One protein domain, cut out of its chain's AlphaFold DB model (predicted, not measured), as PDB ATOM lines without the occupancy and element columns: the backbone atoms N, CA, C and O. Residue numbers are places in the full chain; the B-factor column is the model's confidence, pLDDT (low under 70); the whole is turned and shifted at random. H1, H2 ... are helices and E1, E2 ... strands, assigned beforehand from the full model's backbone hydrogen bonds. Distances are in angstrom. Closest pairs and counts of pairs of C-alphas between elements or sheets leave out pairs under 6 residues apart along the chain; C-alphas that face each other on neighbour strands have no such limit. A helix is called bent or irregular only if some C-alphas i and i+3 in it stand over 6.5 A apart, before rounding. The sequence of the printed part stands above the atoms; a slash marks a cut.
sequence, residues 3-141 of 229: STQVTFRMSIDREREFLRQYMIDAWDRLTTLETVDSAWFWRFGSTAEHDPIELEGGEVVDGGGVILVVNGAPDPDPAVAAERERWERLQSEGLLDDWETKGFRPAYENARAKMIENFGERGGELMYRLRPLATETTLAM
ATOM      1  N   SER A   3      24.010  16.244 -31.278       91.06
ATOM      2  CA  SER A   3      25.264  16.980 -31.373       91.06
ATOM      3  C   SER A   3      25.212  17.927 -32.569       91.06
ATOM      4  O   SER A   3      24.635  17.593 -33.607       91.06
ATOM      5  N   THR A   4      25.854  19.076 -32.428       91.12
ATOM      6  CA  THR A   4      26.046  20.054 -33.498       91.12
ATOM      7  C   THR A   4      27.533  20.323 -33.629       91.12
ATOM      8  O   THR A   4      28.232  20.533 -32.638       91.12
ATOM      9  N   GLN A   5      28.027  20.251 -34.861       91.50
ATOM     10  CA  GLN A   5      29.403  20.569 -35.198       91.50
ATOM     11  C   GLN A   5      29.455  21.970 -35.801       91.50
ATOM     12  O   GLN A   5      28.688  22.290 -36.711       91.50
ATOM     13  N   VAL A   6      30.392  22.778 -35.323       93.31
ATOM     14  CA  VAL A   6      30.753  24.057 -35.924       93.31
ATOM     15  C   VAL A   6      32.190  23.957 -36.410       93.31
ATOM     16  O   VAL A   6      33.091  23.654 -35.630       93.31
ATOM     17  N   THR A   7      32.397  24.186 -37.700       93.75
ATOM     18  CA  THR A   7      33.722  24.240 -38.319       93.75
ATOM     19  C   THR A   7      34.073  25.703 -38.553       93.75
ATOM     20  O   THR A   7      33.447  26.352 -39.387       93.75
ATOM     21  N   PHE A   8      35.059  26.217 -37.827       95.75
ATOM     22  CA  PHE A   8      35.631  27.551 -38.004       95.75
ATOM     23  C   PHE A   8      36.852  27.462 -38.920       95.75
ATOM     24  O   PHE A   8      37.727  26.631 -38.673       95.75
ATOM     25  N   ARG A   9      36.931  28.311 -39.949       95.12
ATOM     26  CA  ARG A   9      38.046  28.355 -40.909       95.12
ATOM     27  C   ARG A   9      38.810  29.671 -40.780       95.12
ATOM     28  O   ARG A   9      38.198  30.736 -40.713       95.12
ATOM     29  N   MET A  10      40.135  29.582 -40.714       95.12
ATOM     30  CA  MET A  10      41.045  30.725 -40.567       95.12
ATOM     31  C   MET A  10      42.460  30.349 -41.030       95.12
ATOM     32  O   MET A  10      42.761  29.181 -41.258       95.12
ATOM     33  N   SER A  11      43.384  31.303 -41.125       92.62
ATOM     34  CA  SER A  11      44.801  30.961 -41.312       92.62
ATOM     35  C   SER A  11      45.378  30.246 -40.081       92.62
ATOM     36  O   SER A  11      44.991  30.544 -38.952       92.62
ATOM     37  N   ILE A  12      46.367  29.366 -40.277       91.56
ATOM     38  CA  ILE A  12      47.024  28.602 -39.193       91.56
ATOM     39  C   ILE A  12      47.543  29.537 -38.088       91.56
ATOM     40  O   ILE A  12      47.285  29.313 -36.906       91.56
ATOM     41  N   ASP A  13      48.166  30.651 -38.478       90.69
ATOM     42  CA  ASP A  13      48.724  31.644 -37.551       90.69
ATOM     43  C   ASP A  13      47.669  32.327 -36.660       90.69
ATOM     44  O   ASP A  13      48.006  32.909 -35.631       90.69
ATOM     45  N   ARG A  14      46.381  32.260 -37.034       93.88
ATOM     46  CA  ARG A  14      45.270  32.872 -36.288       93.88
ATOM     47  C   ARG A  14      44.589  31.915 -35.321       93.88
ATOM     48  O   ARG A  14      43.860  32.385 -34.455       93.88
ATOM     49  N   GLU A  15      44.832  30.606 -35.403       93.75
ATOM     50  CA  GLU A  15      44.134  29.625 -34.561       93.75
ATOM     51  C   GLU A  15      44.325  29.893 -33.071       93.75
ATOM     52  O   GLU A  15      43.371  29.861 -32.299       93.75
ATOM     53  N   ARG A  16      45.563  30.176 -32.656       92.75
ATOM     54  CA  ARG A  16      45.866  30.450 -31.248       92.75
ATOM     55  C   ARG A  16      45.159  31.715 -30.774       92.75
ATOM     56  O   ARG A  16      44.587  31.715 -29.688       92.75
ATOM     57  N   GLU A  17      45.175  32.761 -31.593       94.00
ATOM     58  CA  GLU A  17      44.511  34.018 -31.265       94.00
ATOM     59  C   GLU A  17      42.993  33.845 -31.190       94.00
ATOM     60  O   GLU A  17      42.370  34.308 -30.241       94.00
ATOM     61  N   PHE A  18      42.399  33.088 -32.115       95.94
ATOM     62  CA  PHE A  18      40.988  32.714 -32.061       95.94
ATOM     63  C   PHE A  18      40.644  31.947 -30.781       95.94
ATOM     64  O   PHE A  18      39.659  32.263 -30.111       95.94
ATOM     65  N   LEU A  19      41.458  30.963 -30.392       95.81
ATOM     66  CA  LEU A  19      41.215  30.216 -29.159       95.81
ATOM     67  C   LEU A  19      41.299  31.117 -27.924       95.81
ATOM     68  O   LEU A  19      40.460  30.993 -27.034       95.81
ATOM     69  N   ARG A  20      42.252  32.053 -27.893       94.75
ATOM     70  CA  ARG A  20      42.409  32.991 -26.777       94.75
ATOM     71  C   ARG A  20      41.298  34.035 -26.705       94.75
ATOM     72  O   ARG A  20      40.757  34.254 -25.630       94.75
ATOM     73  N   GLN A  21      40.960  34.675 -27.823       94.19
ATOM     74  CA  GLN A  21      39.966  35.754 -27.847       94.19
ATOM     75  C   GLN A  21      38.527  35.251 -27.746       94.19
ATOM     76  O   GLN A  21      37.658  35.968 -27.256       94.19
ATOM     77  N   TYR A  22      38.251  34.052 -28.260       96.62
ATOM     78  CA  TYR A  22      36.893  33.532 -28.336       96.62
ATOM     79  C   TYR A  22      36.695  32.271 -27.506       96.62
ATOM     80  O   TYR A  22      35.758  32.233 -26.712       96.62
ATOM     81  N   MET A  23      37.518  31.234 -27.687       96.75
ATOM     82  CA  MET A  23      37.196  29.909 -27.143       96.75
ATOM     83  C   MET A  23      37.262  29.848 -25.615       96.75
ATOM     84  O   MET A  23      36.401  29.198 -25.031       96.75
ATOM     85  N   ILE A  24      38.215  30.542 -24.982       94.75
ATOM     86  CA  ILE A  24      38.304  30.642 -23.513       94.75
ATOM     87  C   ILE A  24      36.978  31.176 -22.946       94.75
ATOM     88  O   ILE A  24      36.272  30.461 -22.240       94.75
ATOM     89  N   ASP A  25      36.559  32.371 -23.370       93.62
ATOM     90  CA  ASP A  25      35.311  32.979 -22.894       93.62
ATOM     91  C   ASP A  25      34.058  32.205 -23.339       93.62
ATOM     92  O   ASP A  25      33.022  32.217 -22.667       93.62
ATOM     93  N   ALA A  26      34.088  31.605 -24.533       94.81
ATOM     94  CA  ALA A  26      32.968  30.833 -25.063       94.81
ATOM     95  C   ALA A  26      32.744  29.544 -24.282       94.81
ATOM     96  O   ALA A  26      31.598  29.111 -24.173       94.81
ATOM     97  N   TRP A  27      33.799  28.949 -23.733       94.94
ATOM     98  CA  TRP A  27      33.697  27.704 -22.991       94.94
ATOM     99  C   TRP A  27      32.803  27.842 -21.763       94.94
ATOM    100  O   TRP A  27      31.847  27.081 -21.618       94.94
ATOM    101  N   ASP A  28      33.030  28.873 -20.950       91.38
ATOM    102  CA  ASP A  28      32.200  29.172 -19.779       91.38
ATOM    103  C   ASP A  28      30.746  29.446 -20.169       91.38
ATOM    104  O   ASP A  28      29.807  28.947 -19.544       91.38
ATOM    105  N   ARG A  29      30.524  30.205 -21.249       92.75
ATOM    106  CA  ARG A  29      29.164  30.471 -21.736       92.75
ATOM    107  C   ARG A  29      28.464  29.200 -22.190       92.75
ATOM    108  O   ARG A  29      27.313  29.001 -21.835       92.75
ATOM    109  N   LEU A  30      29.128  28.356 -22.975       91.25
ATOM    110  CA  LEU A  30      28.524  27.147 -23.530       91.25
ATOM    111  C   LEU A  30      28.236  26.109 -22.446       91.25
ATOM    112  O   LEU A  30      27.154  25.531 -22.436       91.25
ATOM    113  N   THR A  31      29.178  25.884 -21.532       87.56
ATOM    114  CA  THR A  31      29.082  24.818 -20.519       87.56
ATOM    115  C   THR A  31      28.159  25.154 -19.349       87.56
ATOM    116  O   THR A  31      27.781  24.263 -18.594       87.56
ATOM    117  N   THR A  32      27.743  26.416 -19.215       89.56
ATOM    118  CA  THR A  32      26.763  26.847 -18.204       89.56
ATOM    119  C   THR A  32      25.315  26.815 -18.700       89.56
ATOM    120  O   THR A  32      24.392  26.991 -17.902       89.56
ATOM    121  N   LEU A  33      25.081  26.578 -19.996       89.56
ATOM    122  CA  LEU A  33      23.733  26.476 -20.554       89.56
ATOM    123  C   LEU A  33      23.105  25.123 -20.213       89.56
ATOM    124  O   LEU A  33      23.651  24.081 -20.555       89.56
ATOM    125  N   GLU A  34      21.889  25.133 -19.659       87.00
ATOM    126  CA  GLU A  34      21.136  23.908 -19.325       87.00
ATOM    127  C   GLU A  34      20.886  22.988 -20.533       87.00
ATOM    128  O   GLU A  34      20.636  21.797 -20.376       87.00
ATOM    129  N   THR A  35      20.935  23.537 -21.749       87.69
ATOM    130  CA  THR A  35      20.746  22.791 -23.000       87.69
ATOM    131  C   THR A  35      22.016  22.101 -23.497       87.69
ATOM    132  O   THR A  35      21.953  21.402 -24.507       87.69
ATOM    133  N   VAL A  36      23.167  22.328 -22.858       91.62
ATOM    134  CA  VAL A  36      24.465  21.766 -23.250       91.62
ATOM    135  C   VAL A  36      24.897  20.735 -22.212       91.62
ATOM    136  O   VAL A  36      25.158  21.056 -21.060       91.62
ATOM    137  N   ASP A  37      25.008  19.481 -22.647       91.31
ATOM    138  CA  ASP A  37      25.479  18.366 -21.820       91.31
ATOM    139  C   ASP A  37      27.014  18.294 -21.800       91.31
ATOM    140  O   ASP A  37      27.626  17.959 -20.787       91.31
ATOM    141  N   SER A  38      27.653  18.537 -22.949       92.62
ATOM    142  CA  SER A  38      29.113  18.599 -23.073       92.62
ATOM    143  C   SER A  38      29.527  19.285 -24.370       92.62
ATOM    144  O   SER A  38      28.806  19.232 -25.367       92.62
ATOM    145  N   ALA A  39      30.726  19.853 -24.403       94.62
ATOM    146  CA  ALA A  39      31.355  20.322 -25.628       94.62
ATOM    147  C   ALA A  39      32.807  19.833 -25.691       94.62
ATOM    148  O   ALA A  39      33.318  19.277 -24.721       94.62
ATOM    149  N   TRP A  40      33.459  19.986 -26.837       96.12
ATOM    150  CA  TRP A  40      34.917  19.915 -26.979       96.12
ATOM    151  C   TRP A  40      35.321  20.496 -28.325       96.12
ATOM    152  O   TRP A  40      34.509  20.541 -29.255       96.12
ATOM    153  N   PHE A  41      36.591  20.859 -28.467       95.75
ATOM    154  CA  PHE A  41      37.132  21.252 -29.760       95.75
ATOM    155  C   PHE A  41      38.404  20.493 -30.117       95.75
ATOM    156  O   PHE A  41      39.012  19.810 -29.294       95.75
ATOM    157  N   TRP A  42      38.793  20.606 -31.378       92.88
ATOM    158  CA  TRP A  42      40.127  20.261 -31.841       92.88
ATOM    159  C   TRP A  42      40.523  21.190 -32.991       92.88
ATOM    160  O   TRP A  42      39.663  21.739 -33.683       92.88
ATOM    161  N   ARG A  43      41.829  21.402 -33.151       92.88
ATOM    162  CA  ARG A  43      42.418  22.221 -34.216       92.88
ATOM    163  C   ARG A  43      42.826  21.320 -35.373       92.88
ATOM    164  O   ARG A  43      43.296  20.214 -35.115       92.88
ATOM    165  N   PHE A  44      42.692  21.790 -36.607       89.50
ATOM    166  CA  PHE A  44      43.148  21.041 -37.783       89.50
ATOM    167  C   PHE A  44      44.301  21.707 -38.542       89.50
ATOM    168  O   PHE A  44      44.909  21.054 -39.378       89.50
ATOM    169  N   GLY A  45      44.711  22.933 -38.200       87.25
ATOM    170  CA  GLY A  45      45.919  23.535 -38.776       87.25
ATOM    171  C   GLY A  45      47.207  22.802 -38.420       87.25
ATOM    172  O   GLY A  45      48.168  22.863 -39.178       87.25
ATOM    173  N   SER A  46      47.219  22.025 -37.330       80.25
ATOM    174  CA  SER A  46      48.361  21.182 -36.951       80.25
ATOM    175  C   SER A  46      48.672  20.065 -37.950       80.25
ATOM    176  O   SER A  46      49.678  19.385 -37.792       80.25
ATOM    177  N   THR A  47      47.807  19.819 -38.936       77.75
ATOM    178  CA  THR A  47      48.041  18.805 -39.973       77.75
ATOM    179  C   THR A  47      48.291  19.402 -41.349       77.75
ATOM    180  O   THR A  47      48.547  18.651 -42.281       77.75
ATOM    181  N   ALA A  48      48.247  20.727 -41.494       75.12
ATOM    182  CA  ALA A  48      48.387  21.386 -42.790       75.12
ATOM    183  C   ALA A  48      49.759  21.147 -43.455       75.12
ATOM    184  O   ALA A  48      49.870  21.212 -44.674       75.12
ATOM    185  N   GLU A  49      50.798  20.830 -42.677       73.00
ATOM    186  CA  GLU A  49      52.124  20.464 -43.199       73.00
ATOM    187  C   GLU A  49      52.189  19.034 -43.768       73.00
ATOM    188  O   GLU A  49      53.199  18.649 -44.357       73.00
ATOM    189  N   HIS A  50      51.136  18.230 -43.582       66.81
ATOM    190  CA  HIS A  50      51.164  16.783 -43.796       66.81
ATOM    191  C   HIS A  50      49.976  16.248 -44.613       66.81
ATOM    192  O   HIS A  50      49.667  15.068 -44.510       66.81
ATOM    193  N   ASP A  51      49.359  17.087 -45.448       70.06
ATOM    194  CA  ASP A  51      48.179  16.828 -46.293       70.06
ATOM    195  C   ASP A  51      46.814  17.171 -45.653       70.06
ATOM    196  O   ASP A  51      46.638  17.089 -44.431       70.06
ATOM    197  N   PRO A  52      45.813  17.548 -46.477       73.62
ATOM    198  CA  PRO A  52      44.453  17.789 -46.012       73.62
ATOM    199  C   PRO A  52      43.862  16.578 -45.280       73.62
ATOM    200  O   PRO A  52      43.994  15.437 -45.727       73.62
ATOM    201  N   ILE A  53      43.131  16.818 -44.190       74.25
ATOM    202  CA  ILE A  53      42.422  15.743 -43.488       74.25
ATOM    203  C   ILE A  53      41.068  15.525 -44.153       74.25
ATOM    204  O   ILE A  53      40.211  16.410 -44.156       74.25
ATOM    205  N   GLU A  54      40.815  14.301 -44.608       75.12
ATOM    206  CA  GLU A  54      39.451  13.856 -44.871       75.12
ATOM    207  C   GLU A  54      38.741  13.562 -43.540       75.12
ATOM    208  O   GLU A  54      39.013  12.580 -42.844       75.12
ATOM    209  N   LEU A  55      37.812  14.437 -43.163       71.31
ATOM    210  CA  LEU A  55      36.871  14.181 -42.087       71.31
ATOM    211  C   LEU A  55      35.946  13.034 -42.488       71.31
ATOM    212  O   LEU A  55      35.511  12.932 -43.638       71.31
ATOM    213  N   GLU A  56      35.559  12.218 -41.508       60.66
ATOM    214  CA  GLU A  56      34.592  11.139 -41.717       60.66
ATOM    215  C   GLU A  56      33.371  11.626 -42.489       60.66
ATOM    216  O   GLU A  56      32.663  12.507 -42.014       60.66
ATOM    217  N   GLY A  57      33.130  11.010 -43.649       61.69
ATOM    218  CA  GLY A  57      32.061  11.311 -44.593       61.69
ATOM    219  C   GLY A  57      32.408  12.377 -45.643       61.69
ATOM    220  O   GLY A  57      31.524  13.108 -46.100       61.69
ATOM    221  N   GLY A  58      33.681  12.445 -46.031       68.75
ATOM    222  CA  GLY A  58      34.127  13.016 -47.302       68.75
ATOM    223  C   GLY A  58      34.321  14.526 -47.312       68.75
ATOM    224  O   GLY A  58      34.511  15.099 -48.380       68.75
ATOM    225  N   GLU A  59      34.240  15.190 -46.155       74.69
ATOM    226  CA  GLU A  59      34.613  16.603 -46.085       74.69
ATOM    227  C   GLU A  59      36.116  16.686 -45.885       74.69
ATOM    228  O   GLU A  59      36.625  16.194 -44.888       74.69
ATOM    229  N   VAL A  60      36.811  17.319 -46.816       80.62
ATOM    230  CA  VAL A  60      38.242  17.568 -46.688       80.62
ATOM    231  C   VAL A  60      38.433  18.935 -46.045       80.62
ATOM    232  O   VAL A  60      37.895  19.929 -46.539       80.62
ATOM    233  N   VAL A  61      39.170  18.979 -44.937       80.00
ATOM    234  CA  VAL A  61      39.637  20.227 -44.325       80.00
ATOM    235  C   VAL A  61      41.112  20.424 -44.635       80.00
ATOM    236  O   VAL A  61      41.910  19.492 -44.551       80.00
ATOM    237  N   ASP A  62      41.445  21.650 -45.013       81.69
ATOM    238  CA  ASP A  62      42.784  22.092 -45.380       81.69
ATOM    239  C   ASP A  62      43.026  23.486 -44.784       81.69
ATOM    240  O   ASP A  62      42.073  24.230 -44.516       81.69
ATOM    241  N   GLY A  63      44.289  23.835 -44.562       86.06
ATOM    242  CA  GLY A  63      44.687  25.065 -43.887       86.06
ATOM    243  C   GLY A  63      44.384  25.054 -42.385       86.06
ATOM    244  O   GLY A  63      44.459  24.017 -41.730       86.06
ATOM    245  N   GLY A  64      44.089  26.228 -41.824       90.81
ATOM    246  CA  GLY A  64      43.845  26.405 -40.394       90.81
ATOM    247  C   GLY A  64      42.364  26.393 -40.015       90.81
ATOM    248  O   GLY A  64      41.472  26.782 -40.777       90.81
ATOM    249  N   GLY A  65      42.096  25.991 -38.781       94.00
ATOM    250  CA  GLY A  65      40.794  26.146 -38.171       94.00
ATOM    251  C   GLY A  65      40.542  25.255 -36.967       94.00
ATOM    252  O   GLY A  65      41.382  24.486 -36.496       94.00
ATOM    253  N   VAL A  66      39.327  25.397 -36.449       95.19
ATOM    254  CA  VAL A  66      38.872  24.752 -35.221       95.19
ATOM    255  C   VAL A  66      37.535  24.086 -35.482       95.19
ATOM    256  O   VAL A  66      36.623  24.695 -36.037       95.19
ATOM    257  N   ILE A  67      37.393  22.840 -35.047       93.44
ATOM    258  CA  ILE A  67      36.111  22.143 -35.032       93.44
ATOM    259  C   ILE A  67      35.625  22.072 -33.593       93.44
ATOM    260  O   ILE A  67      36.250  21.423 -32.758       93.44
ATOM    261  N   LEU A  68      34.494  22.718 -33.327       95.06
ATOM    262  CA  LEU A  68      33.764  22.659 -32.067       95.06
ATOM    263  C   LEU A  68      32.611  21.663 -32.205       95.06
ATOM    264  O   LEU A  68      31.829  21.730 -33.151       95.06
ATOM    265  N   VAL A  69      32.477  20.755 -31.246       93.69
ATOM    266  CA  VAL A  69      31.317  19.871 -31.123       93.69
ATOM    267  C   VAL A  69      30.583  20.231 -29.843       93.69
ATOM    268  O   VAL A  69      31.179  20.204 -28.770       93.69
ATOM    269  N   VAL A  70      29.295  20.538 -29.959       93.81
ATOM    270  CA  VAL A  70      28.396  20.821 -28.834       93.81
ATOM    271  C   VAL A  70      27.360  19.708 -28.759       93.81
ATOM    272  O   VAL A  70      26.756  19.355 -29.769       93.81
ATOM    273  N   ASN A  71      27.153  19.139 -27.578       92.19
ATOM    274  CA  ASN A  71      26.201  18.062 -27.316       92.19
ATOM    275  C   ASN A  71      25.150  18.550 -26.332       92.19
ATOM    276  O   ASN A  71      25.490  19.238 -25.373       92.19
ATOM    277  N   GLY A  72      23.895  18.167 -26.543       88.12
ATOM    278  CA  GLY A  72      22.799  18.611 -25.691       88.12
ATOM    279  C   GLY A  72      21.522  17.795 -25.838       88.12
ATOM    280  O   GLY A  72      21.315  17.079 -26.830       88.12
ATOM    281  N   ALA A  73      20.631  17.928 -24.860       81.62
ATOM    282  CA  ALA A  73      19.296  17.348 -24.876       81.62
ATOM    283  C   ALA A  73      18.215  18.443 -24.722       81.62
ATOM    284  O   ALA A  73      18.292  19.247 -23.801       81.62
ATOM    285  N   PRO A  74      17.172  18.474 -25.578       78.38
ATOM    286  CA  PRO A  74      16.969  17.630 -26.756       78.38
ATOM    287  C   PRO A  74      17.822  18.048 -27.969       78.38
ATOM    288  O   PRO A  74      18.013  17.219 -28.860       78.38
ATOM    289  N   ASP A  75      18.319  19.290 -28.002       82.81
ATOM    290  CA  ASP A  75      18.990  19.896 -29.157       82.81
ATOM    291  C   ASP A  75      19.967  21.016 -28.726       82.81
ATOM    292  O   ASP A  75      19.529  21.933 -28.026       82.81
ATOM    293  N   PRO A  76      21.260  20.970 -29.108       86.25
ATOM    294  CA  PRO A  76      22.222  22.035 -28.814       86.25
ATOM    295  C   PRO A  76      22.156  23.236 -29.779       86.25
ATOM    296  O   PRO A  76      22.832  24.238 -29.537       86.25
ATOM    297  N   ASP A  77      21.354  23.189 -30.849       87.81
ATOM    298  CA  ASP A  77      21.269  24.265 -31.848       87.81
ATOM    299  C   ASP A  77      20.957  25.663 -31.281       87.81
ATOM    300  O   ASP A  77      21.555  26.632 -31.757       87.81
ATOM    301  N   PRO A  78      20.093  25.836 -30.259       88.88
ATOM    302  CA  PRO A  78      19.869  27.150 -29.655       88.88
ATOM    303  C   PRO A  78      21.125  27.748 -29.007       88.88
ATOM    304  O   PRO A  78      21.353  28.951 -29.124       88.88
ATOM    305  N   ALA A  79      21.961  26.919 -28.368       89.00
ATOM    306  CA  ALA A  79      23.226  27.360 -27.776       89.00
ATOM    307  C   ALA A  79      24.207  27.822 -28.862       89.00
ATOM    308  O   ALA A  79      24.815  28.883 -28.754       89.00
ATOM    309  N   VAL A  80      24.290  27.067 -29.960       90.62
ATOM    310  CA  VAL A  80      25.091  27.412 -31.145       90.62
ATOM    311  C   VAL A  80      24.569  28.697 -31.804       90.62
ATOM    312  O   VAL A  80      25.351  29.563 -32.191       90.62
ATOM    313  N   ALA A  81      23.251  28.867 -31.909       91.25
ATOM    314  CA  ALA A  81      22.640  30.059 -32.488       91.25
ATOM    315  C   ALA A  81      22.939  31.332 -31.679       91.25
ATOM    316  O   ALA A  81      23.154  32.386 -32.277       91.25
ATOM    317  N   ALA A  82      23.009  31.234 -30.347       92.31
ATOM    318  CA  ALA A  82      23.319  32.357 -29.459       92.31
ATOM    319  C   ALA A  82      24.754  32.904 -29.619       92.31
ATOM    320  O   ALA A  82      25.038  34.033 -29.210       92.31
ATOM    321  N   GLU A  83      25.658  32.133 -30.227       95.62
ATOM    322  CA  GLU A  83      27.045  32.536 -30.473       95.62
ATOM    323  C   GLU A  83      27.253  33.189 -31.856       95.62
ATOM    324  O   GLU A  83      28.279  33.832 -32.077       95.62
ATOM    325  N   ARG A  84      26.267  33.126 -32.765       95.38
ATOM    326  CA  ARG A  84      26.397  33.611 -34.157       95.38
ATOM    327  C   ARG A  84      26.815  35.073 -34.273       95.38
ATOM    328  O   ARG A  84      27.735  35.374 -35.026       95.38
ATOM    329  N   GLU A  85      26.210  35.965 -33.490       96.31
ATOM    330  CA  GLU A  85      26.568  37.393 -33.507       96.31
ATOM    331  C   GLU A  85      28.035  37.636 -33.113       96.31
ATOM    332  O   GLU A  85      28.637  38.625 -33.524       96.31
ATOM    333  N   ARG A  86      28.631  36.756 -32.294       96.44
ATOM    334  CA  ARG A  86      30.056  36.846 -31.943       96.44
ATOM    335  C   ARG A  86      30.919  36.406 -33.112       96.44
ATOM    336  O   ARG A  86      31.893  37.082 -33.413       96.44
ATOM    337  N   TRP A  87      30.548  35.329 -33.796       97.62
ATOM    338  CA  TRP A  87      31.286  34.840 -34.964       97.62
ATOM    339  C   TRP A  87      31.255  35.834 -36.123       97.62
ATOM    340  O   TRP A  87      32.291  36.085 -36.728       97.62
ATOM    341  N   GLU A  88      30.110  36.481 -36.354       97.75
ATOM    342  CA  GLU A  88      29.978  37.575 -37.322       97.75
ATOM    343  C   GLU A  88      30.929  38.737 -37.000       97.75
ATOM    344  O   GLU A  88      31.576  39.276 -37.900       97.75
ATOM    345  N   ARG A  89      31.083  39.091 -35.714       97.31
ATOM    346  CA  ARG A  89      32.070  40.099 -35.295       97.31
ATOM    347  C   ARG A  89      33.502  39.647 -35.559       97.31
ATOM    348  O   ARG A  89      34.233  40.388 -36.208       97.31
ATOM    349  N   LEU A  90      33.872  38.432 -35.150       97.62
ATOM    350  CA  LEU A  90      35.215  37.879 -35.379       97.62
ATOM    351  C   LEU A  90      35.567  37.815 -36.872       97.62
ATOM    352  O   LEU A  90      36.714  38.049 -37.248       97.62
ATOM    353  N   GLN A  91      34.582  37.540 -37.733       97.44
ATOM    354  CA  GLN A  91      34.762  37.598 -39.182       97.44
ATOM    355  C   GLN A  91      34.951  39.034 -39.675       97.44
ATOM    356  O   GLN A  91      35.861  39.300 -40.458       97.44
ATOM    357  N   SER A  92      34.151  39.987 -39.186       97.25
ATOM    358  CA  SER A  92      34.301  41.405 -39.545       97.25
ATOM    359  C   SER A  92      35.633  42.020 -39.089       97.25
ATOM    360  O   SER A  92      36.161  42.913 -39.749       97.25
ATOM    361  N   GLU A  93      36.194  41.517 -37.987       96.38
ATOM    362  CA  GLU A  93      37.504  41.893 -37.439       96.38
ATOM    363  C   GLU A  93      38.665  41.176 -38.149       96.38
ATOM    364  O   GLU A  93      39.832  41.503 -37.936       96.38
ATOM    365  N   GLY A  94      38.355  40.218 -39.028       95.69
ATOM    366  CA  GLY A  94      39.332  39.456 -39.794       95.69
ATOM    367  C   GLY A  94      40.069  38.392 -38.984       95.69
ATOM    368  O   GLY A  94      41.139  37.968 -39.412       95.69
ATOM    369  N   LEU A  95      39.542  37.960 -37.833       96.12
ATOM    370  CA  LEU A  95      40.091  36.822 -37.084       96.12
ATOM    371  C   LEU A  95      39.598  35.478 -37.644       96.12
ATOM    372  O   LEU A  95      40.320  34.484 -37.593       96.12
ATOM    373  N   LEU A  96      38.387  35.466 -38.200       96.88
ATOM    374  CA  LEU A  96      37.723  34.302 -38.777       96.88
ATOM    375  C   LEU A  96      37.464  34.544 -40.270       96.88
ATOM    376  O   LEU A  96      36.968  35.607 -40.631       96.88
ATOM    377  N   ASP A  97      37.759  33.576 -41.134       95.62
ATOM    378  CA  ASP A  97      37.469  33.717 -42.567       95.62
ATOM    379  C   ASP A  97      36.023  33.290 -42.864       95.62
ATOM    380  O   ASP A  97      35.286  33.996 -43.551       95.62
ATOM    381  N   ASP A  98      35.597  32.154 -42.304       95.06
ATOM    382  CA  ASP A  98      34.251  31.594 -42.460       95.06
ATOM    383  C   ASP A  98      33.913  30.612 -41.321       95.06
ATOM    384  O   ASP A  98      34.804  30.100 -40.636       95.06
ATOM    385  N   TRP A  99      32.627  30.306 -41.135       95.12
ATOM    386  CA  TRP A  99      32.188  29.201 -40.288       95.12
ATOM    387  C   TRP A  99      31.001  28.453 -40.882       95.12
ATOM    388  O   TRP A  99      30.106  29.014 -41.511       95.12
ATOM    389  N   GLU A 100      30.943  27.160 -40.590       92.62
ATOM    390  CA  GLU A 100      29.864  26.291 -41.033       92.62
ATOM    391  C   GLU A 100      29.283  25.519 -39.851       92.62
ATOM    392  O   GLU A 100      30.014  24.953 -39.040       92.62
ATOM    393  N   THR A 101      27.955  25.473 -39.756       90.81
ATOM    394  CA  THR A 101      27.247  24.666 -38.759       90.81
ATOM    395  C   THR A 101      26.600  23.470 -39.440       90.81
ATOM    396  O   THR A 101      25.819  23.636 -40.376       90.81
ATOM    397  N   LYS A 102      26.879  22.265 -38.940       85.31
ATOM    398  CA  LYS A 102      26.248  21.019 -39.385       85.31
ATOM    399  C   LYS A 102      25.683  20.275 -38.186       85.31
ATOM    400  O   LYS A 102      26.350  20.141 -37.160       85.31
ATOM    401  N   GLY A 103      24.482  19.722 -38.340       74.69
ATOM    402  CA  GLY A 103      24.030  18.667 -37.439       74.69
ATOM    403  C   GLY A 103      24.995  17.481 -37.514       74.69
ATOM    404  O   GLY A 103      25.593  17.220 -38.564       74.69
ATOM    405  N   PHE A 104      25.174  16.770 -36.402       70.31
ATOM    406  CA  PHE A 104      26.014  15.577 -36.394       70.31
ATOM    407  C   PHE A 104      25.494  14.554 -37.410       70.31
ATOM    408  O   PHE A 104      24.288  14.351 -37.548       70.31
ATOM    409  N   ARG A 105      26.420  13.979 -38.184       64.69
ATOM    410  CA  ARG A 105      26.129  13.216 -39.407       64.69
ATOM    411  C   ARG A 105      25.118  12.083 -39.179       64.69
ATOM    412  O   ARG A 105      25.196  11.414 -38.156       64.69
ATOM    413  N   PRO A 106      24.281  11.750 -40.182       56.97
ATOM    414  CA  PRO A 106      23.216  10.748 -40.058       56.97
ATOM    415  C   PRO A 106      23.695   9.310 -39.800       56.97
ATOM    416  O   PRO A 106      22.874   8.465 -39.459       56.97
ATOM    417  N   ALA A 107      24.993   9.016 -39.960       65.44
ATOM    418  CA  ALA A 107      25.558   7.702 -39.640       65.44
ATOM    419  C   ALA A 107      25.544   7.401 -38.132       65.44
ATOM    420  O   ALA A 107      25.507   6.237 -37.749       65.44
ATOM    421  N   TYR A 108      25.526   8.435 -37.285       70.44
ATOM    422  CA  TYR A 108      25.524   8.294 -35.832       70.44
ATOM    423  C   TYR A 108      24.423   9.154 -35.221       70.44
ATOM    424  O   TYR A 108      24.209  10.289 -35.633       70.44
ATOM    425  N   GLU A 109      23.759   8.649 -34.183       75.88
ATOM    426  CA  GLU A 109      22.721   9.416 -33.480       75.88
ATOM    427  C   GLU A 109      23.283  10.698 -32.838       75.88
ATOM    428  O   GLU A 109      22.628  11.738 -32.805       75.88
ATOM    429  N   ASN A 110      24.505  10.614 -32.309       84.56
ATOM    430  CA  ASN A 110      25.237  11.701 -31.669       84.56
ATOM    431  C   ASN A 110      26.718  11.320 -31.519       84.56
ATOM    432  O   ASN A 110      27.136  10.193 -31.810       84.56
ATOM    433  N   ALA A 111      27.523  12.255 -31.023       88.69
ATOM    434  CA  ALA A 111      28.953  12.044 -30.859       88.69
ATOM    435  C   ALA A 111      29.318  10.940 -29.850       88.69
ATOM    436  O   ALA A 111      30.338  10.277 -30.037       88.69
ATOM    437  N   ARG A 112      28.488  10.682 -28.828       91.19
ATOM    438  CA  ARG A 112      28.703   9.564 -27.892       91.19
ATOM    439  C   ARG A 112      28.522   8.217 -28.588       91.19
ATOM    440  O   ARG A 112      29.382   7.353 -28.449       91.19
ATOM    441  N   ALA A 113      27.458   8.060 -29.378       90.69
ATOM    442  CA  ALA A 113      27.214   6.847 -30.160       90.69
ATOM    443  C   ALA A 113      28.397   6.533 -31.092       90.69
ATOM    444  O   ALA A 113      28.880   5.403 -31.113       90.69
ATOM    445  N   LYS A 114      28.944   7.560 -31.759       89.50
ATOM    446  CA  LYS A 114      30.163   7.425 -32.568       89.50
ATOM    447  C   LYS A 114      31.355   6.897 -31.761       89.50
ATOM    448  O   LYS A 114      32.088   6.034 -32.234       89.50
ATOM    449  N   MET A 115      31.582   7.410 -30.549       92.44
ATOM    450  CA  MET A 115      32.699   6.935 -29.722       92.44
ATOM    451  C   MET A 115      32.517   5.468 -29.312       92.44
ATOM    452  O   MET A 115      33.486   4.713 -29.341       92.44
ATOM    453  N   ILE A 116      31.297   5.054 -28.961       93.75
ATOM    454  CA  ILE A 116      30.991   3.656 -28.613       93.75
ATOM    455  C   ILE A 116      31.249   2.725 -29.799       93.75
ATOM    456  O   ILE A 116      31.829   1.658 -29.617       93.75
ATOM    457  N   GLU A 117      30.856   3.124 -31.007       92.12
ATOM    458  CA  GLU A 117      31.099   2.318 -32.203       92.12
ATOM    459  C   GLU A 117      32.600   2.170 -32.492       92.12
ATOM    460  O   GLU A 117      33.082   1.059 -32.715       92.12
ATOM    461  N   ASN A 118      33.363   3.264 -32.397       90.19
ATOM    462  CA  ASN A 118      34.786   3.266 -32.746       90.19
ATOM    463  C   ASN A 118      35.693   2.626 -31.679       90.19
ATOM    464  O   ASN A 118      36.746   2.084 -32.013       90.19
ATOM    465  N   PHE A 119      35.326   2.706 -30.395       93.69
ATOM    466  CA  PHE A 119      36.192   2.311 -29.272       93.69
ATOM    467  C   PHE A 119      35.574   1.235 -28.359       93.69
ATOM    468  O   PHE A 119      36.143   0.910 -27.311       93.69
ATOM    469  N   GLY A 120      34.423   0.672 -28.736       97.00
ATOM    470  CA  GLY A 120      33.626  -0.223 -27.896       97.00
ATOM    471  C   GLY A 120      32.938   0.512 -26.741       97.00
ATOM    472  O   GLY A 120      33.188   1.688 -26.498       97.00
ATOM    473  N   GLU A 121      32.088  -0.183 -25.982       97.12
ATOM    474  CA  GLU A 121      31.278   0.440 -24.921       97.12
ATOM    475  C   GLU A 121      32.139   1.171 -23.879       97.12
ATOM    476  O   GLU A 121      32.018   2.380 -23.697       97.12
ATOM    477  N   ARG A 122      33.080   0.471 -23.234       97.75
ATOM    478  CA  ARG A 122      33.917   1.091 -22.197       97.75
ATOM    479  C   ARG A 122      34.866   2.149 -22.763       97.75
ATOM    480  O   ARG A 122      35.000   3.214 -22.163       97.75
ATOM    481  N   GLY A 123      35.544   1.853 -23.872       97.00
ATOM    482  CA  GLY A 123      36.502   2.776 -24.484       97.00
ATOM    483  C   GLY A 123      35.821   4.027 -25.028       97.00
ATOM    484  O   GLY A 123      36.319   5.130 -24.830       97.00
ATOM    485  N   GLY A 124      34.646   3.871 -25.633       96.50
ATOM    486  CA  GLY A 124      33.840   4.962 -26.162       96.50
ATOM    487  C   GLY A 124      33.333   5.898 -25.076       96.50
ATOM    488  O   GLY A 124      33.470   7.112 -25.215       96.50
ATOM    489  N   GLU A 125      32.847   5.356 -23.955       96.88
ATOM    490  CA  GLU A 125      32.465   6.177 -22.801       96.88
ATOM    491  C   GLU A 125      33.642   6.961 -22.224       96.88
ATOM    492  O   GLU A 125      33.496   8.132 -21.870       96.88
ATOM    493  N   LEU A 126      34.814   6.326 -22.128       97.50
ATOM    494  CA  LEU A 126      36.024   7.004 -21.670       97.50
ATOM    495  C   LEU A 126      36.421   8.118 -22.641       97.50
ATOM    496  O   LEU A 126      36.594   9.253 -22.211       97.50
ATOM    497  N   MET A 127      36.487   7.835 -23.943       95.12
ATOM    498  CA  MET A 127      36.833   8.829 -24.963       95.12
ATOM    499  C   MET A 127      35.853  10.003 -24.995       95.12
ATOM    500  O   MET A 127      36.285  11.148 -25.103       95.12
ATOM    501  N   TYR A 128      34.550   9.742 -24.874       94.69
ATOM    502  CA  TYR A 128      33.534  10.792 -24.818       94.69
ATOM    503  C   TYR A 128      33.737  11.709 -23.603       94.69
ATOM    504  O   TYR A 128      33.691  12.927 -23.740       94.69
ATOM    505  N   ARG A 129      34.035  11.140 -22.428       96.00
ATOM    506  CA  ARG A 129      34.240  11.900 -21.183       96.00
ATOM    507  C   ARG A 129      35.599  12.597 -21.086       96.00
ATOM    508  O   ARG A 129      35.699  13.607 -20.402       96.00
ATOM    509  N   LEU A 130      36.634  12.073 -21.743       96.69
ATOM    510  CA  LEU A 130      37.977  12.663 -21.735       96.69
ATOM    511  C   LEU A 130      38.084  13.911 -22.624       96.69
ATOM    512  O   LEU A 130      38.918  14.769 -22.361       96.69
ATOM    513  N   ARG A 131      37.251  14.043 -23.664       95.75
ATOM    514  CA  ARG A 131      37.314  15.172 -24.610       95.75
ATOM    515  C   ARG A 131      37.023  16.547 -23.984       95.75
ATOM    516  O   ARG A 131      37.803  17.464 -24.252       95.75
ATOM    517  N   PRO A 132      35.974  16.720 -23.153       95.62
ATOM    518  CA  PRO A 132      35.778  17.971 -22.420       95.62
ATOM    519  C   PRO A 132      36.962  18.297 -21.500       95.62
ATOM    520  O   PRO A 132      37.458  19.415 -21.532       95.62
ATOM    521  N   LEU A 133      37.505  17.303 -20.783       96.38
ATOM    522  CA  LEU A 133      38.667  17.492 -19.899       96.38
ATOM    523  C   LEU A 133      39.924  17.922 -20.668       96.38
ATOM    524  O   LEU A 133      40.658  18.803 -20.226       96.38
ATOM    525  N   ALA A 134      40.168  17.329 -21.839       96.44
ATOM    526  CA  ALA A 134      41.258  17.743 -22.719       96.44
ATOM    527  C   ALA A 134      41.061  19.181 -23.224       96.44
ATOM    528  O   ALA A 134      42.027  19.933 -23.334       96.44
ATOM    529  N   THR A 135      39.813  19.573 -23.490       97.12
ATOM    530  CA  THR A 135      39.472  20.942 -23.891       97.12
ATOM    531  C   THR A 135      39.754  21.933 -22.764       97.12
ATOM    532  O   THR A 135      40.502  22.879 -22.978       97.12
ATOM    533  N   GLU A 136      39.243  21.681 -21.559       96.38
ATOM    534  CA  GLU A 136      39.489  22.511 -20.371       96.38
ATOM    535  C   GLU A 136      40.981  22.644 -20.066       96.38
ATOM    536  O   GLU A 136      41.479  23.742 -19.843       96.38
ATOM    537  N   THR A 137      41.718  21.533 -20.142       96.06
ATOM    538  CA  THR A 137      43.174  21.532 -19.949       96.06
ATOM    539  C   THR A 137      43.872  22.394 -21.004       96.06
ATOM    540  O   THR A 137      44.750  23.186 -20.670       96.06
ATOM    541  N   THR A 138      43.456  22.292 -22.269       95.19
ATOM    542  CA  THR A 138      44.010  23.106 -23.364       95.19
ATOM    543  C   THR A 138      43.730  24.593 -23.144       95.19
ATOM    544  O   THR A 138      44.616  25.418 -23.357       95.19
ATOM    545  N   LEU A 139      42.521  24.954 -22.706       95.81
ATOM    546  CA  LEU A 139      42.157  26.345 -22.428       95.81
ATOM    547  C   LEU A 139      42.944  26.905 -21.240       95.81
ATOM    548  O   LEU A 139      43.515  27.982 -21.367       95.81
ATOM    549  N   ALA A 140      43.092  26.140 -20.157       95.75
ATOM    550  CA  ALA A 140      43.912  26.537 -19.013       95.75
ATOM    551  C   ALA A 140      45.390  26.746 -19.400       95.75
ATOM    552  O   ALA A 140      46.031  27.698 -18.959       95.75
ATOM    553  N   MET A 141      45.940  25.897 -20.279       94.94
ATOM    554  CA  MET A 141      47.284  26.106 -20.832       94.94
ATOM    555  C   MET A 141      47.364  27.378 -21.683       94.94
ATOM    556  O   MET A 141      48.363  28.094 -21.632       94.94
TER     557      MET A 141
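What this domain is: This is residues 3 to 141 of the 229 residues of an uncharacterized protein of Halobacteriales archaeon QS_9_67_15 (UniProt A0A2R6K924). One sheet of four antiparallel strands has two helices, H1 and H3, running along one face, while the long arm H4b of the bent last helix folds back over edge strand E2 on the other face. Between E2 and E5 the chain forms the short helix H2, which only grazes the sheet, and a small hairpin, E3 and E4, whose two strands are apart from the four strands of the sheet. The 139 printed residues hold four named helices and six named strands in the order E1 H1 E2 H2 E3 E4 E5 H3 E6 H4, a mixed class. The whole is compact, with a radius of gyration of the C-alphas of 14.7 A and spans of 42 by 37 by 30 A.

How they stand to each other: The sheet runs E2, residues 38 to 43, E5, residues 64 to 72, E1, residues 3 to 10, and E6, residues 98 to 103. Within hydrogen-bond range are N 40 and O 69 at 3.0 A between E2 and E5, N 6 and O 68 at 2.8 A between E5 and E1, and N 7 and O 100 at 2.8 A between E1 and E6. H1, residues 12 to 31, is on the sheet over E2 and E5 at a height of 9.0 A, and its closest C-alphas to E5 are Ile 12 and Gly 64, 4.0 A. H3, residues 77 to 92, is on the same face at a height of 10.3 A. E1, H1, E2 and E5, H3, E6 are split strand-helix-strand units, same-way strands with another strand between them, both with right-handed crossovers. H4, residues 111 to 141, was assigned as one helix by its hydrogen bonds but is bent, C-alphas 118 and 121 being 9.0 A apart. Its arms H4a, residues 111 to 118, and H4b, residues 121 to 141, touch at a steep tilt of 55 degrees, closest at C-alphas Ile 116 and Gly 124, 4.0 A. H4b is on the opposite face from H1, over E2, with C-alphas Trp 40 and Pro 132 closest at 5.0 A. H2, residues 45 to 50, only grazes the sheet with residues 45 to 48. E3, residues 53 to 55, and E4, residues 59 to 61, form a hairpin, with N 55 and O 59 2.7 A apart. Every O i to N i+4 pair is within hydrogen-bond range in H4a, against 10 of 16 in H1, 8 of 12 in H3, 15 of 17 in H4b and 0 of 2 in H2, where 2 of 3 O i to N i+3 pairs are.

Where its parts are: E1 begins at C-alpha 3 (25.264, 16.980, -31.373) and is 22.9 A long; E5 is 26.8 A, H1 26.2 A and H3 22.9 A. H4b, 30.5 A, ends at C-alpha 141 (47.284, 26.106, -20.832).

The domain as a whole: The C-alphas farthest apart, Ser 92 and Arg 122, are 43.9 A apart. The printed part has no cut and no long link. Mean pLDDT of the printed part is 89.5; residue 50, residues 56 to 58 and residues 105 to 107 are under 70.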